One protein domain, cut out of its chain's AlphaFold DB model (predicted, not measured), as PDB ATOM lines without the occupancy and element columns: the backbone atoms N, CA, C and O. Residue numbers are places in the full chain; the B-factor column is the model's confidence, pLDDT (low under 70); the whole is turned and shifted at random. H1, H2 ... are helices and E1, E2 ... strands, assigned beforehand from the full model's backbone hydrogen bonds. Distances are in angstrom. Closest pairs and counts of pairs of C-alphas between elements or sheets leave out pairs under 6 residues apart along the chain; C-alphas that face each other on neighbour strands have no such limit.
ATOM      1  N   VAL A   3     201.739 203.256  94.447       95.69
ATOM      2  CA  VAL A   3     201.627 203.018  92.997       95.69
ATOM      3  C   VAL A   3     201.388 201.534  92.720       95.69
ATOM      4  O   VAL A   3     201.469 200.721  93.640       95.69
ATOM      5  N   GLN A   4     201.103 201.177  91.469       96.75
ATOM      6  CA  GLN A   4     200.957 199.787  91.035       96.75
ATOM      7  C   GLN A   4     202.164 199.375  90.197       96.75
ATOM      8  O   GLN A   4     202.393 199.938  89.125       96.75
ATOM      9  N   LEU A   5     202.927 198.396  90.674       95.44
ATOM     10  CA  LEU A   5     203.938 197.708  89.880       95.44
ATOM     11  C   LEU A   5     203.216 196.727  88.962       95.44
ATOM     12  O   LEU A   5     202.425 195.917  89.435       95.44
ATOM     13  N   VAL A   6     203.447 196.829  87.660       95.31
ATOM     14  CA  VAL A   6     202.799 195.998  86.644       95.31
ATOM     15  C   VAL A   6     203.758 194.895  86.241       95.31
ATOM     16  O   VAL A   6     204.915 195.169  85.927       95.31
ATOM     17  N   PHE A   7     203.260 193.666  86.197       93.44
ATOM     18  CA  PHE A   7     204.022 192.487  85.820       93.44
ATOM     19  C   PHE A   7     203.361 191.763  84.649       93.44
ATOM     20  O   PHE A   7     202.146 191.874  84.446       93.44
ATOM     21  N   ILE A   8     204.152 190.994  83.899       91.25
ATOM     22  CA  ILE A   8     203.627 189.979  82.979       91.25
ATOM     23  C   ILE A   8     204.065 188.597  83.427       91.25
ATOM     24  O   ILE A   8     205.233 188.402  83.719       91.25
ATOM     25  N   GLY A   9     203.160 187.627  83.424       81.75
ATOM     26  CA  GLY A   9     203.482 186.262  83.829       81.75
ATOM     27  C   GLY A   9     202.258 185.511  84.329       81.75
ATOM     28  O   GLY A   9     201.207 186.090  84.604       81.75
ATOM     29  N   GLU A  10     202.363 184.191  84.430       66.00
ATOM     30  CA  GLU A  10     201.388 183.410  85.192       66.00
ATOM     31  C   GLU A  10     201.803 183.372  86.665       66.00
ATOM     32  O   GLU A  10     202.990 183.237  86.956       66.00
ATOM     33  N   PHE A  11     200.833 183.323  87.588       51.44
ATOM     34  CA  PHE A  11     201.079 182.962  88.997       51.44
ATOM     35  C   PHE A  11     201.818 181.611  89.157       51.44
ATOM     36  O   PHE A  11     202.342 181.317  90.226       51.44
ATOM     37  N   THR A  12     201.859 180.788  88.102       52.69
ATOM     38  CA  THR A  12     202.549 179.490  88.013       52.69
ATOM     39  C   THR A  12     203.856 179.515  87.219       52.69
ATOM     40  O   THR A  12     204.555 178.503  87.183       52.69
ATOM     41  N   SER A  13     204.196 180.619  86.548       59.91
ATOM     42  CA  SER A  13     205.408 180.692  85.728       59.91
ATOM     43  C   SER A  13     206.618 181.114  86.557       59.91
ATOM     44  O   SER A  13     206.518 181.995  87.402       59.91
ATOM     45  N   ASN A  14     207.790 180.553  86.244       67.31
ATOM     46  CA  ASN A  14     209.083 180.995  86.788       67.31
ATOM     47  C   ASN A  14     209.557 182.329  86.167       67.31
ATOM     48  O   ASN A  14     210.765 182.565  86.082       67.31
ATOM     49  N   TYR A  15     208.644 183.142  85.633       82.44
ATOM     50  CA  TYR A  15     208.953 184.371  84.915       82.44
ATOM     51  C   TYR A  15     207.821 185.390  85.089       82.44
ATOM     52  O   TYR A  15     206.784 185.290  84.439       82.44
ATOM     53  N   ASN A  16     208.030 186.355  85.977       87.69
ATOM     54  CA  ASN A  16     207.112 187.447  86.269       87.69
ATOM     55  C   ASN A  16     207.861 188.795  86.364       87.69
ATOM     56  O   ASN A  16     207.973 189.340  87.464       87.69
ATOM     57  N   PRO A  17     208.443 189.328  85.270       90.38
ATOM     58  CA  PRO A  17     209.165 190.601  85.291       90.38
ATOM     59  C   PRO A  17     208.235 191.785  85.574       90.38
ATOM     60  O   PRO A  17     207.081 191.798  85.142       90.38
ATOM     61  N   ILE A  18     208.770 192.833  86.211       92.69
ATOM     62  CA  ILE A  18     208.119 194.152  86.234       92.69
ATOM     63  C   ILE A  18     208.238 194.745  84.832       92.69
ATOM     64  O   ILE A  18     209.339 194.957  84.333       92.69
ATOM     65  N   VAL A  19     207.108 195.058  84.213       93.62
ATOM     66  CA  VAL A  19     207.030 195.698  82.890       93.62
ATOM     67  C   VAL A  19     206.732 197.187  82.968       93.62
ATOM     68  O   VAL A  19     206.798 197.887  81.965       93.62
ATOM     69  N   GLY A  20     206.413 197.699  84.153       94.31
ATOM     70  CA  GLY A  20     206.260 199.129  84.365       94.31
ATOM     71  C   GLY A  20     205.583 199.463  85.681       94.31
ATOM     72  O   GLY A  20     205.314 198.589  86.504       94.31
ATOM     73  N   VAL A  21     205.305 200.747  85.881       95.62
ATOM     74  CA  VAL A  21     204.619 201.253  87.076       95.62
ATOM     75  C   VAL A  21     203.528 202.219  86.657       95.62
ATOM     76  O   VAL A  21     203.753 203.059  85.791       95.62
ATOM     77  N   VAL A  22     202.353 202.141  87.278       96.31
ATOM     78  CA  VAL A  22     201.240 203.073  87.042       96.31
ATOM     79  C   VAL A  22     200.730 203.684  88.342       96.31
ATOM     80  O   VAL A  22     200.941 203.149  89.426       96.31
ATOM     81  N   ALA A  23     200.080 204.844  88.235       94.56
ATOM     82  CA  ALA A  23     199.709 205.655  89.394       94.56
ATOM     83  C   ALA A  23     198.631 205.007  90.277       94.56
ATOM     84  O   ALA A  23     198.638 205.199  91.489       94.56
ATOM     85  N   ASP A  24     197.712 204.250  89.676       95.06
ATOM     86  CA  ASP A  24     196.544 203.699  90.352       95.06
ATOM     87  C   ASP A  24     196.063 202.386  89.717       95.06
ATOM     88  O   ASP A  24     196.423 202.023  88.592       95.06
ATOM     89  N   GLU A  25     195.230 201.665  90.466       95.81
ATOM     90  CA  GLU A  25     194.643 200.390  90.046       95.81
ATOM     91  C   GLU A  25     193.734 200.537  88.821       95.81
ATOM     92  O   GLU A  25     193.724 199.673  87.947       95.81
ATOM     93  N   ALA A  26     193.020 201.659  88.683       96.62
ATOM     94  CA  ALA A  26     192.171 201.903  87.520       96.62
ATOM     95  C   ALA A  26     192.988 201.954  86.215       96.62
ATOM     96  O   ALA A  26     192.523 201.513  85.161       96.62
ATOM     97  N   THR A  27     194.212 202.473  86.272       95.62
ATOM     98  CA  THR A  27     195.148 202.497  85.148       95.62
ATOM     99  C   THR A  27     195.707 201.104  84.864       95.62
ATOM    100  O   THR A  27     195.760 200.714  83.697       95.62
ATOM    101  N   ALA A  28     196.036 200.321  85.897       96.12
ATOM    102  CA  ALA A  28     196.459 198.927  85.734       96.12
ATOM    103  C   ALA A  28     195.357 198.072  85.081       96.12
ATOM    104  O   ALA A  28     195.609 197.353  84.113       96.12
ATOM    105  N   LEU A  29     194.104 198.244  85.512       96.94
ATOM    106  CA  LEU A  29     192.948 197.553  84.942       96.94
ATOM    107  C   LEU A  29     192.711 197.923  83.466       96.94
ATOM    108  O   LEU A  29     192.391 197.066  82.643       96.94
ATOM    109  N   LYS A  30     192.911 199.195  83.092       96.62
ATOM    110  CA  LYS A  30     192.852 199.621  81.682       96.62
ATOM    111  C   LYS A  30     193.933 198.950  80.833       96.62
ATOM    112  O   LYS A  30     193.648 198.623  79.682       96.62
ATOM    113  N   LEU A  31     195.141 198.754  81.369       95.06
ATOM    114  CA  LEU A  31     196.206 198.021  80.676       95.06
ATOM    115  C   LEU A  31     195.816 196.556  80.475       95.06
ATOM    116  O   LEU A  31     195.891 196.079  79.347       95.06
ATOM    117  N   PHE A  32     195.314 195.893  81.520       94.69
ATOM    118  CA  PHE A  32     194.823 194.513  81.449       94.69
ATOM    119  C   PHE A  32     193.770 194.318  80.346       94.69
ATOM    120  O   PHE A  32     193.859 193.383  79.555       94.69
ATOM    121  N   HIS A  33     192.798 195.227  80.235       95.75
ATOM    122  CA  HIS A  33     191.772 195.142  79.191       95.75
ATOM    123  C   HIS A  33     192.269 195.497  77.785       95.75
ATOM    124  O   HIS A  33     191.678 195.048  76.805       95.75
ATOM    125  N   ARG A  34     193.311 196.326  77.670       95.81
ATOM    126  CA  ARG A  34     193.864 196.755  76.378       95.81
ATOM    127  C   ARG A  34     194.818 195.723  75.778       95.81
ATOM    128  O   ARG A  34     194.887 195.633  74.560       95.81
ATOM    129  N   HIS A  35     195.525 194.987  76.629       93.38
ATOM    130  CA  HIS A  35     196.604 194.072  76.265       93.38
ATOM    131  C   HIS A  35     196.247 192.633  76.641       93.38
ATOM    132  O   HIS A  35     196.888 192.013  77.489       93.38
ATOM    133  N   THR A  36     195.176 192.110  76.042       92.50
ATOM    134  CA  THR A  36     194.651 190.772  76.356       92.50
ATOM    135  C   THR A  36     195.548 189.637  75.858       92.50
ATOM    136  O   THR A  36     195.398 188.496  76.292       92.50
ATOM    137  N   GLU A  37     196.507 189.943  74.981       91.56
ATOM    138  CA  GLU A  37     197.590 189.059  74.556       91.56
ATOM    139  C   GLU A  37     198.615 188.779  75.668       91.56
ATOM    140  O   GLU A  37     199.338 187.783  75.607       91.56
ATOM    141  N   HIS A  38     198.660 189.629  76.699       89.25
ATOM    142  CA  HIS A  38     199.567 189.512  77.834       89.25
ATOM    143  C   HIS A  38     198.818 189.095  79.106       89.25
ATOM    144  O   HIS A  38     197.721 189.558  79.408       89.25
ATOM    145  N   LYS A  39     199.453 188.242  79.917       90.81
ATOM    146  CA  LYS A  39     198.969 187.918  81.265       90.81
ATOM    147  C   LYS A  39     199.457 188.976  82.239       90.81
ATOM    148  O   LYS A  39     200.527 188.829  82.816       90.81
ATOM    149  N   ILE A  40     198.698 190.060  82.354       92.69
ATOM    150  CA  ILE A  40     199.052 191.203  83.196       92.69
ATOM    151  C   ILE A  40     198.553 190.980  84.625       92.69
ATOM    152  O   ILE A  40     197.388 190.645  84.834       92.69
ATOM    153  N   SER A  41     199.425 191.220  85.599       93.44
ATOM    154  CA  SER A  41     199.080 191.342  87.019       93.44
ATOM    155  C   SER A  41     199.697 192.616  87.600       93.44
ATOM    156  O   SER A  41     200.532 193.256  86.955       93.44
ATOM    157  N   TRP A  42     199.260 193.033  88.788       94.94
ATOM    158  CA  TRP A  42     199.842 194.187  89.468       94.94
ATOM    159  C   TRP A  42     199.888 194.011  90.981       94.94
ATOM    160  O   TRP A  42     199.052 193.325  91.568       94.94
ATOM    161  N   GLU A  43     200.867 194.667  91.600       94.75
ATOM    162  CA  GLU A  43     201.035 194.748  93.048       94.75
ATOM    163  C   GLU A  43     201.096 196.214  93.483       94.75
ATOM    164  O   GLU A  43     201.780 197.036  92.867       94.75
ATOM    165  N   GLN A  44     200.403 196.540  94.571       95.69
ATOM    166  CA  GLN A  44     200.460 197.865  95.170       95.69
ATOM    167  C   GLN A  44     201.715 198.006  96.035       95.69
ATOM    168  O   GLN A  44     201.911 197.243  96.977       95.69
ATOM    169  N   ILE A  45     202.507 199.051  95.794       95.50
ATOM    170  CA  ILE A  45     203.672 199.388  96.621       95.50
ATOM    171  C   ILE A  45     203.601 200.826  97.124       95.50
ATOM    172  O   ILE A  45     203.234 201.749  96.391       95.50
ATOM    173  N   ALA A  46     203.955 201.037  98.392       94.88
ATOM    174  CA  ALA A  46     204.049 202.373  98.967       94.88
ATOM    175  C   ALA A  46     205.315 203.094  98.478       94.88
ATOM    176  O   ALA A  46     206.407 202.529  98.505       94.88
ATOM    177  N   VAL A  47     205.167 204.363  98.092       95.56
ATOM    178  CA  VAL A  47     206.291 205.271  97.827       95.56
ATOM    179  C   VAL A  47     206.597 206.006  99.129       95.56
ATOM    180  O   VAL A  47     205.822 206.869  99.553       95.56
ATOM    181  N   SER A  48     207.662 205.587  99.816       93.44
ATOM    182  CA  SER A  48     207.883 205.874 101.242       93.44
ATOM    183  C   SER A  48     208.176 207.339 101.565       93.44
ATOM    184  O   SER A  48     207.898 207.791 102.672       93.44
ATOM    185  N   ASP A  49     208.734 208.082 100.620       93.19
ATOM    186  CA  ASP A  49     209.148 209.482 100.751       93.19
ATOM    187  C   ASP A  49     208.221 210.460 100.010       93.19
ATOM    188  O   ASP A  49     208.495 211.658  99.973       93.19
ATOM    189  N   ALA A  50     207.106 209.972  99.456       89.50
ATOM    190  CA  ALA A  50     206.151 210.786  98.717       89.50
ATOM    191  C   ALA A  50     204.811 210.929  99.458       89.50
ATOM    192  O   ALA A  50     204.115 209.950  99.770       89.50
ATOM    193  N   THR A  51     204.410 212.181  99.687       87.56
ATOM    194  CA  THR A  51     203.088 212.545 100.225       87.56
ATOM    195  C   THR A  51     202.023 212.663  99.138       87.56
ATOM    196  O   THR A  51     200.847 212.452  99.421       87.56
ATOM    197  N   GLU A  52     202.430 212.937  97.899       86.19
ATOM    198  CA  GLU A  52     201.564 213.077  96.724       86.19
ATOM    199  C   GLU A  52     201.959 212.079  95.628       86.19
ATOM    200  O   GLU A  52     203.033 211.477  95.671       86.19
ATOM    201  N   THR A  53     201.083 211.890  94.642       81.06
ATOM    202  CA  THR A  53     201.366 211.085  93.448       81.06
ATOM    203  C   THR A  53     202.441 211.767  92.605       81.06
ATOM    204  O   THR A  53     202.211 212.892  92.156       81.06
ATOM    205  N   PRO A  54     203.581 211.112  92.325       86.75
ATOM    206  CA  PRO A  54     204.554 211.650  91.384       86.75
ATOM    207  C   PRO A  54     203.908 211.892  90.017       86.75
ATOM    208  O   PRO A  54     203.021 211.150  89.593       86.75
ATOM    209  N   ALA A  55     204.346 212.935  89.314       88.19
ATOM    210  CA  ALA A  55     203.816 213.230  87.989       88.19
ATOM    211  C   ALA A  55     204.096 212.063  87.021       88.19
ATOM    212  O   ALA A  55     205.156 211.433  87.127       88.19
ATOM    213  N   PRO A  56     203.213 211.785  86.045       88.62
ATOM    214  CA  PRO A  56     203.522 210.851  84.966       88.62
ATOM    215  C   PRO A  56     204.879 211.172  84.319       88.62
ATOM    216  O   PRO A  56     205.195 212.334  84.075       88.62
ATOM    217  N   GLY A  57     205.692 210.146  84.072       89.56
ATOM    218  CA  GLY A  57     207.067 210.262  83.580       89.56
ATOM    219  C   GLY A  57     208.133 210.451  84.667       89.56
ATOM    220  O   GLY A  57     209.318 210.312  84.368       89.56
ATOM    221  N   SER A  58     207.748 210.720  85.921       93.81
ATOM    222  CA  SER A  58     208.699 210.786  87.042       93.81
ATOM    223  C   SER A  58     209.376 209.437  87.260       93.81
ATOM    224  O   SER A  58     208.754 208.385  87.108       93.81
ATOM    225  N   LEU A  59     210.647 209.462  87.648       95.00
ATOM    226  CA  LEU A  59     211.382 208.249  87.982       95.00
ATOM    227  C   LEU A  59     211.030 207.785  89.393       95.00
ATOM    228  O   LEU A  59     211.017 208.585  90.326       95.00
ATOM    229  N   LEU A  60     210.795 206.486  89.536       96.06
ATOM    230  CA  LEU A  60     210.700 205.806  90.816       96.06
ATOM    231  C   LEU A  60     211.900 204.887  91.004       96.06
ATOM    232  O   LEU A  60     212.358 204.223  90.072       96.06
ATOM    233  N   TRP A  61     212.378 204.847  92.236       96.81
ATOM    234  CA  TRP A  61     213.504 204.053  92.690       96.81
ATOM    235  C   TRP A  61     212.967 202.887  93.507       96.81
ATOM    236  O   TRP A  61     212.582 203.049  94.663       96.81
ATOM    237  N   VAL A  62     212.876 201.721  92.877       95.94
ATOM    238  CA  VAL A  62     212.310 200.516  93.486       95.94
ATOM    239  C   VAL A  62     213.447 199.663  94.027       95.94
ATOM    240  O   VAL A  62     214.377 199.314  93.300       95.94
ATOM    241  N   LEU A  63     213.383 199.334  95.312       95.31
ATOM    242  CA  LEU A  63     214.292 198.388  95.939       95.31
ATOM    243  C   LEU A  63     213.797 196.977  95.646       95.31
ATOM    244  O   LEU A  63     212.656 196.646  95.968       95.31
ATOM    245  N   ILE A  64     214.660 196.154  95.060       93.88
ATOM    246  CA  ILE A  64     214.394 194.744  94.772       93.88
ATOM    247  C   ILE A  64     215.275 193.889  95.679       93.88
ATOM    248  O   ILE A  64     216.451 194.202  95.874       93.88
ATOM    249  N   GLN A  65     214.727 192.799  96.216       90.69
ATOM    250  CA  GLN A  65     215.511 191.822  96.966       90.69
ATOM    251  C   GLN A  65     216.683 191.308  96.110       90.69
ATOM    252  O   GLN A  65     216.485 190.806  95.004       90.69
ATOM    253  N   GLY A  66     217.905 191.442  96.622       85.19
ATOM    254  CA  GLY A  66     219.140 191.002  95.976       85.19
ATOM    255  C   GLY A  66     219.810 189.816  96.677       85.19
ATOM    256  O   GLY A  66     219.238 189.173  97.561       85.19
ATOM    257  N   GLY A  67     221.040 189.530  96.240       80.94
ATOM    258  CA  GLY A  67     221.982 188.569  96.813       80.94
ATOM    259  C   GLY A  67     222.247 187.359  95.917       80.94
ATOM    260  O   GLY A  67     222.403 187.538  94.708       80.94
ATOM    261  N   PRO A  68     222.264 186.110  96.430       72.50
ATOM    262  CA  PRO A  68     222.393 184.914  95.585       72.50
ATOM    263  C   PRO A  68     221.334 184.832  94.470       72.50
ATOM    264  O   PRO A  68     221.543 184.175  93.454       72.50
ATOM    265  N   LEU A  69     220.205 185.527  94.656       71.44
ATOM    266  CA  LEU A  69     219.097 185.632  93.712       71.44
ATOM    267  C   LEU A  69     219.190 186.846  92.770       71.44
ATOM    268  O   LEU A  69     218.349 186.972  91.885       71.44
ATOM    269  N   SER A  70     220.203 187.713  92.886       81.25
ATOM    270  CA  SER A  70     220.374 188.879  92.004       81.25
ATOM    271  C   SER A  70     220.319 188.545  90.504       81.25
ATOM    272  O   SER A  70     219.659 189.287  89.781       81.25
ATOM    273  N   PRO A  71     220.893 187.426  90.005       80.94
ATOM    274  CA  PRO A  71     220.748 187.046  88.595       80.94
ATOM    275  C   PRO A  71     219.298 186.771  88.164       80.94
ATOM    276  O   PRO A  71     218.976 186.856  86.984       80.94
ATOM    277  N   THR A  72     218.417 186.433  89.108       81.00
ATOM    278  CA  THR A  72     216.999 186.141  88.845       81.00
ATOM    279  C   THR A  72     216.100 187.365  88.952       81.00
ATOM    280  O   THR A  72     214.946 187.289  88.536       81.00
ATOM    281  N   ALA A  73     216.618 188.493  89.452       82.44
ATOM    282  CA  ALA A  73     215.832 189.697  89.699       82.44
ATOM    283  C   ALA A  73     215.170 190.241  88.428       82.44
ATOM    284  O   ALA A  73     214.085 190.793  88.510       82.44
ATOM    285  N   TYR A  74     215.772 190.042  87.255       79.19
ATOM    286  CA  TYR A  74     215.159 190.411  85.977       79.19
ATOM    287  C   TYR A  74     213.894 189.598  85.671       79.19
ATOM    288  O   TYR A  74     212.891 190.131  85.210       79.19
ATOM    289  N   SER A  75     213.943 188.297  85.945       83.56
ATOM    290  CA  SER A  75     212.872 187.361  85.617       83.56
ATOM    291  C   SER A  75     211.784 187.316  86.678       83.56
ATOM    292  O   SER A  75     210.629 187.116  86.338       83.56
ATOM    293  N   ASN A  76     212.141 187.457  87.955       86.69
ATOM    294  CA  ASN A  76     211.218 187.393  89.088       86.69
ATOM    295  C   ASN A  76     211.649 188.407  90.159       86.69
ATOM    296  O   ASN A  76     212.157 188.016  91.215       86.69
ATOM    297  N   PRO A  77     211.524 189.714  89.884       89.00
ATOM    298  CA  PRO A  77     211.826 190.737  90.872       89.00
ATOM    299  C   PRO A  77     210.897 190.603  92.079       89.00
ATOM    300  O   PRO A  77     209.683 190.486  91.935       89.00
ATOM    301  N   SER A  78     211.477 190.680  93.274       90.06
ATOM    302  CA  SER A  78     210.742 190.790  94.534       90.06
ATOM    303  C   SER A  78     210.902 192.214  95.072       90.06
ATOM    304  O   SER A  78     211.890 192.488  95.763       90.06
ATOM    305  N   PRO A  79     210.006 193.152  94.721       92.81
ATOM    306  CA  PRO A  79     210.077 194.524  95.206       92.81
ATOM    307  C   PRO A  79     209.800 194.595  96.712       92.81
ATOM    308  O   PRO A  79     208.930 193.903  97.227       92.81
ATOM    309  N   VAL A  80     210.554 195.431  97.430       93.88
ATOM    310  CA  VAL A  80     210.447 195.566  98.897       93.88
ATOM    311  C   VAL A  80     210.136 196.986  99.364       93.88
ATOM    312  O   VAL A  80     209.633 197.173 100.472       93.88
ATOM    313  N   ALA A  81     210.460 197.997  98.558       95.25
ATOM    314  CA  ALA A  81     210.137 199.398  98.819       95.25
ATOM    315  C   ALA A  81     210.250 200.220  97.531       95.25
ATOM    316  O   ALA A  81     210.946 199.821  96.599       95.25
ATOM    317  N   ALA A  82     209.605 201.385  97.491       96.62
ATOM    318  CA  ALA A  82     209.755 202.351  96.411       96.62
ATOM    319  C   ALA A  82     209.969 203.765  96.968       96.62
ATOM    320  O   ALA A  82     209.415 204.123  98.010       96.62
ATOM    321  N   TYR A  83     210.745 204.568  96.246       96.81
ATOM    322  CA  TYR A  83     211.085 205.945  96.597       96.81
ATOM    323  C   TYR A  83     210.975 206.858  95.372       96.81
ATOM    324  O   TYR A  83     211.249 206.438  94.247       96.81
ATOM    325  N   ALA A  84     210.575 208.106  95.581       96.00
ATOM    326  CA  ALA A  84     210.625 209.159  94.574       96.00
ATOM    327  C   ALA A  84     212.026 209.789  94.501       96.00
ATOM    328  O   ALA A  84     212.488 210.152  93.419       96.00
ATOM    329  N   ASP A  85     212.728 209.874  95.632       95.31
ATOM    330  CA  ASP A  85     214.096 210.362  95.722       95.31
ATOM    331  C   ASP A  85     215.116 209.217  95.745       95.31
ATOM    332  O   ASP A  85     215.013 208.232  96.482       95.31
ATOM    333  N   LYS A  86     216.163 209.382  94.939       95.62
ATOM    334  CA  LYS A  86     217.242 208.404  94.827       95.62
ATOM    335  C   LYS A  86     218.095 208.334  96.094       95.62
ATOM    336  O   LYS A  86     218.508 207.247  96.492       95.62
ATOM    337  N   GLY A  87     218.396 209.484  96.699       95.75
ATOM    338  CA  GLY A  87     219.202 209.565  97.914       95.75
ATOM    339  C   GLY A  87     218.548 208.790  99.051       95.75
ATOM    340  O   GLY A  87     219.205 207.974  99.686       95.75
ATOM    341  N   ARG A  88     217.229 208.937  99.216       97.00
ATOM    342  CA  ARG A  88     216.428 208.169 100.185       97.00
ATOM    343  C   ARG A  88     216.467 206.664  99.926       97.00
ATOM    344  O   ARG A  88     216.611 205.892 100.872       97.00
ATOM    345  N   ALA A  89     216.399 206.241  98.662       96.75
ATOM    346  CA  ALA A  89     216.538 204.830  98.300       96.75
ATOM    347  C   ALA A  89     217.929 204.273  98.663       96.75
ATOM    348  O   ALA A  89     218.035 203.193  99.241       96.75
ATOM    349  N   LEU A  90     218.997 205.022  98.365       96.19
ATOM    350  CA  LEU A  90     220.376 204.638  98.693       96.19
ATOM    351  C   LEU A  90     220.636 204.613 100.208       96.19
ATOM    352  O   LEU A  90     221.290 203.692 100.699       96.19
ATOM    353  N   GLU A  91     220.097 205.583 100.952       96.56
ATOM    354  CA  GLU A  91     220.124 205.604 102.419       96.56
ATOM    355  C   GLU A  91     219.467 204.347 102.999       96.56
ATOM    356  O   GLU A  91     220.028 203.716 103.896       96.56
ATOM    357  N   GLU A  92     218.310 203.941 102.465       96.56
ATOM    358  CA  GLU A  92     217.618 202.734 102.915       96.56
ATOM    359  C   GLU A  92     218.418 201.462 102.604       96.56
ATOM    360  O   GLU A  92     218.528 200.594 103.472       96.56
ATOM    361  N   ILE A  93     219.021 201.358 101.413       95.38
ATOM    362  CA  ILE A  93     219.902 200.231 101.063       95.38
ATOM    363  C   ILE A  93     221.046 200.126 102.076       95.38
ATOM    364  O   ILE A  93     221.282 199.054 102.637       95.38
ATOM    365  N   ALA A  94     221.736 201.237 102.353       96.00
ATOM    366  CA  ALA A  94     222.834 201.263 103.316       96.00
ATOM    367  C   ALA A  94     222.358 200.876 104.726       96.00
ATOM    368  O   ALA A  94     222.988 200.049 105.392       96.00
ATOM    369  N   ARG A  95     221.212 201.419 105.157       97.19
ATOM    370  CA  ARG A  95     220.607 201.140 106.463       97.19
ATOM    371  C   ARG A  95     220.246 199.662 106.621       97.19
ATOM    372  O   ARG A  95     220.598 199.061 107.634       97.19
ATOM    373  N   ARG A  96     219.562 199.059 105.644       95.25
ATOM    374  CA  ARG A  96     219.147 197.646 105.703       95.25
ATOM    375  C   ARG A  96     220.327 196.690 105.592       95.25
ATOM    376  O   ARG A  96     220.373 195.708 106.331       95.25
ATOM    377  N   LYS A  97     221.333 197.021 104.778       94.69
ATOM    378  CA  LYS A  97     222.596 196.276 104.747       94.69
ATOM    379  C   LYS A  97     223.288 196.288 106.110       94.69
ATOM    380  O   LYS A  97     223.742 195.245 106.570       94.69
ATOM    381  N   GLN A  98     223.339 197.440 106.779       96.81
ATOM    382  CA  GLN A  98     223.961 197.564 108.100       96.81
ATOM    383  C   GLN A  98     223.185 196.818 109.197       96.81
ATOM    384  O   GLN A  98     223.802 196.201 110.060       96.81
ATOM    385  N   LEU A  99     221.851 196.900 109.195       96.56
ATOM    386  CA  LEU A  99     221.017 196.344 110.266       96.56
ATOM    387  C   LEU A  99     220.719 194.852 110.099       96.56
ATOM    388  O   LEU A  99     220.635 194.138 111.096       96.56
ATOM    389  N   TYR A 100     220.536 194.395 108.861       94.81
ATOM    390  CA  TYR A 100     220.005 193.063 108.557       94.81
ATOM    391  C   TYR A 100     220.923 192.236 107.651       94.81
ATOM    392  O   TYR A 100     220.649 191.062 107.423       94.81
ATOM    393  N   GLY A 101     222.001 192.824 107.119       92.19
ATOM    394  CA  GLY A 101     222.817 192.171 106.095       92.19
ATOM    395  C   GLY A 101     222.070 191.975 104.774       92.19
ATOM    396  O   GLY A 101     222.485 191.154 103.962       92.19
ATOM    397  N   GLU A 102     220.964 192.698 104.562       92.50
ATOM    398  CA  GLU A 102     220.183 192.609 103.331       92.50
ATOM    399  C   GLU A 102     220.989 193.136 102.142       92.50
ATOM    400  O   GLU A 102     221.524 194.248 102.161       92.50
ATOM    401  N   GLU A 103     221.037 192.337 101.082       91.75
ATOM    402  CA  GLU A 103     221.521 192.758  99.775       91.75
ATOM    403  C   GLU A 103     220.315 193.158  98.934       91.75
ATOM    404  O   GLU A 103     219.379 192.378  98.772       91.75
ATOM    405  N   LEU A 104     220.321 194.387  98.422       93.19
ATOM    406  CA  LEU A 104     219.226 194.957  97.645       93.19
ATOM    407  C   LEU A 104     219.767 195.511  96.333       93.19
ATOM    408  O   LEU A 104     220.851 196.093  96.289       93.19
ATOM    409  N   LEU A 105     218.991 195.336  95.271       93.31
ATOM    410  CA  LEU A 105     219.212 195.979  93.986       93.31
ATOM    411  C   LEU A 105     218.361 197.243  93.906       93.31
ATOM    412  O   LEU A 105     217.256 197.299  94.450       93.31
ATOM    413  N   LEU A 106     218.870 198.245  93.196       95.06
ATOM    414  CA  LEU A 106     218.149 199.479  92.928       95.06
ATOM    415  C   LEU A 106     217.668 199.466  91.481       95.06
ATOM    416  O   LEU A 106     218.474 199.371  90.558       95.06
ATOM    417  N   TRP A 107     216.359 199.538  91.280       95.06
ATOM    418  CA  TRP A 107     215.744 199.621  89.961       95.06
ATOM    419  C   TRP A 107     215.181 201.018  89.730       95.06
ATOM    420  O   TRP A 107     214.626 201.636  90.638       95.06
ATOM    421  N   ARG A 108     215.323 201.522  88.504       95.38
ATOM    422  CA  ARG A 108     214.846 202.841  88.085       95.38
ATOM    423  C   ARG A 108     213.711 202.669  87.089       95.38
ATOM    424  O   ARG A 108     213.964 202.376  85.923       95.38
ATOM    425  N   VAL A 109     212.480 202.914  87.530       94.81
ATOM    426  CA  VAL A 109     211.283 202.675  86.716       94.81
ATOM    427  C   VAL A 109     210.506 203.980  86.500       94.81
ATOM    428  O   VAL A 109     210.101 204.610  87.478       94.81
ATOM    429  N   PRO A 110     210.289 204.432  85.252       94.94
ATOM    430  CA  PRO A 110     209.488 205.622  84.982       94.94
ATOM    431  C   PRO A 110     207.993 205.358  85.199       94.94
ATOM    432  O   PRO A 110     207.420 204.420  84.642       94.94
ATOM    433  N   LEU A 111     207.332 206.230  85.958       94.81
ATOM    434  CA  LEU A 111     205.896 206.156  86.196       94.81
ATOM    435  C   LEU A 111     205.113 206.389  84.897       94.81
ATOM    436  O   LEU A 111     205.298 207.391  84.210       94.81
ATOM    437  N   GLY A 112     204.191 205.487  84.577       93.75
ATOM    438  CA  GLY A 112     203.347 205.534  83.383       93.75
ATOM    439  C   GLY A 112     203.994 204.960  82.121       93.75
ATOM    440  O   GLY A 112     203.357 204.981  81.071       93.75
ATOM    441  N   THR A 113     205.222 204.442  82.202       93.00
ATOM    442  CA  THR A 113     205.875 203.738  81.087       93.00
ATOM    443  C   THR A 113     205.691 202.235  81.242       93.00
ATOM    444  O   THR A 113     205.923 201.703  82.326       93.00
ATOM    445  N   ILE A 114     205.272 201.570  80.161       93.12
ATOM    446  CA  ILE A 114     205.081 200.119  80.088       93.12
ATOM    447  C   ILE A 114     205.937 199.569  78.946       93.12
ATOM    448  O   ILE A 114     205.837 200.053  77.819       93.12
ATOM    449  N   ASP A 115     206.740 198.554  79.241       91.75
ATOM    450  CA  ASP A 115     207.582 197.833  78.292       91.75
ATOM    451  C   ASP A 115     207.444 196.320  78.511       91.75
ATOM    452  O   ASP A 115     207.878 195.773  79.523       91.75
TER     453      ASP A 115
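What this domain is: This is residues 3 to 115 of the 126 residues of an uncharacterized protein of Rothia sp (UniProt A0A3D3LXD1). Two lobes of like build meet in the middle: the sheets E2, E1, E3 and E5, E4, E6 make a sandwich with crossed strands, and H1 and H2 cover the faces turned away from each other, at opposite ends of the longest axis. The chain passes from one lobe to the other through the long link from E3 to E4. The printed part has 113 residues with two named helices and six named strands, in the order E1 E2 H1 E3 E4 E5 H2 E6; both sheets are antiparallel, and the class is mixed, helices and strands. The whole is compact, with a radius of gyration of the C-alphas of 14.2 A, and flat, spanning 44 by 34 by 17 A.

Where its parts are: Find C-alpha 3 at (201.627, 203.018, 92.997), where E1 begins; it runs to residue 8. Go on to E2, residues 18 to 22, then H1, residues 25 to 34, 14.2 A long, and E3, residues 40 to 46, 20.0 A. E4, residues 59 to 65, begins at C-alpha 59 (211.382, 208.249, 87.982) and measures 19.2 A. After E5, residues 79 to 83, come H2, residues 86 to 100, 20.8 A, and E6, residues 104 to 110, 19.2 A, ending at C-alpha 110 (209.488, 205.622, 84.982).

How they stand to each other: Start at the strongly twisted sheet E2 E1 E3, where N 5 and O 43 of the antiparallel neighbours E1 and E3 are within hydrogen-bond range at 2.8 A, as are N 6 and O 20 of the hairpin E1 and E2 at 2.8 A. H1 is on this sheet at a height of 9.2 A, along the strands, at 16 degrees to E1 on the local plane; its closest C-alpha to E3 is that of Phe 32, 5.6 A from that of Ile 40. E2, H1 and E3 form a split strand-helix-strand unit, two strands running the same way in one sheet with E1 between them, its crossover right-handed; E5, H2 and E6 form another, with E4 between E5 and E6 in the sheet, its crossover also right-handed. Look next at N 62 and O 107, 2.8 A, between E4 and E6, and N 63 and O 81, 2.8 A, in the hairpin E4 and E5. H2 is on that sheet at a height of 8.2 A, along the strands, at 10 degrees to E4 on the local plane, with the C-alphas of Trp 61 and Lys 86 the closest of E4 and H2, 6.1 A. The facing parts of the sheets are 9.7 A centre to centre, their strands at 67 degrees; the closest C-alphas of E3 and E5 are those of Ala 46 and Ala 82, 6.3 A. In H1 and H2 every O i to N i+4 pair is within hydrogen-bond range.

The domain as a whole: The C-alphas farthest apart are those of Thr 36 and Gln 98, 43.7 A. The printed part has no cut. The links E3 to E4 and E4 to E5 are long. Residues 10 to 14 have pLDDT under 70; the mean of the printed part is 90.8.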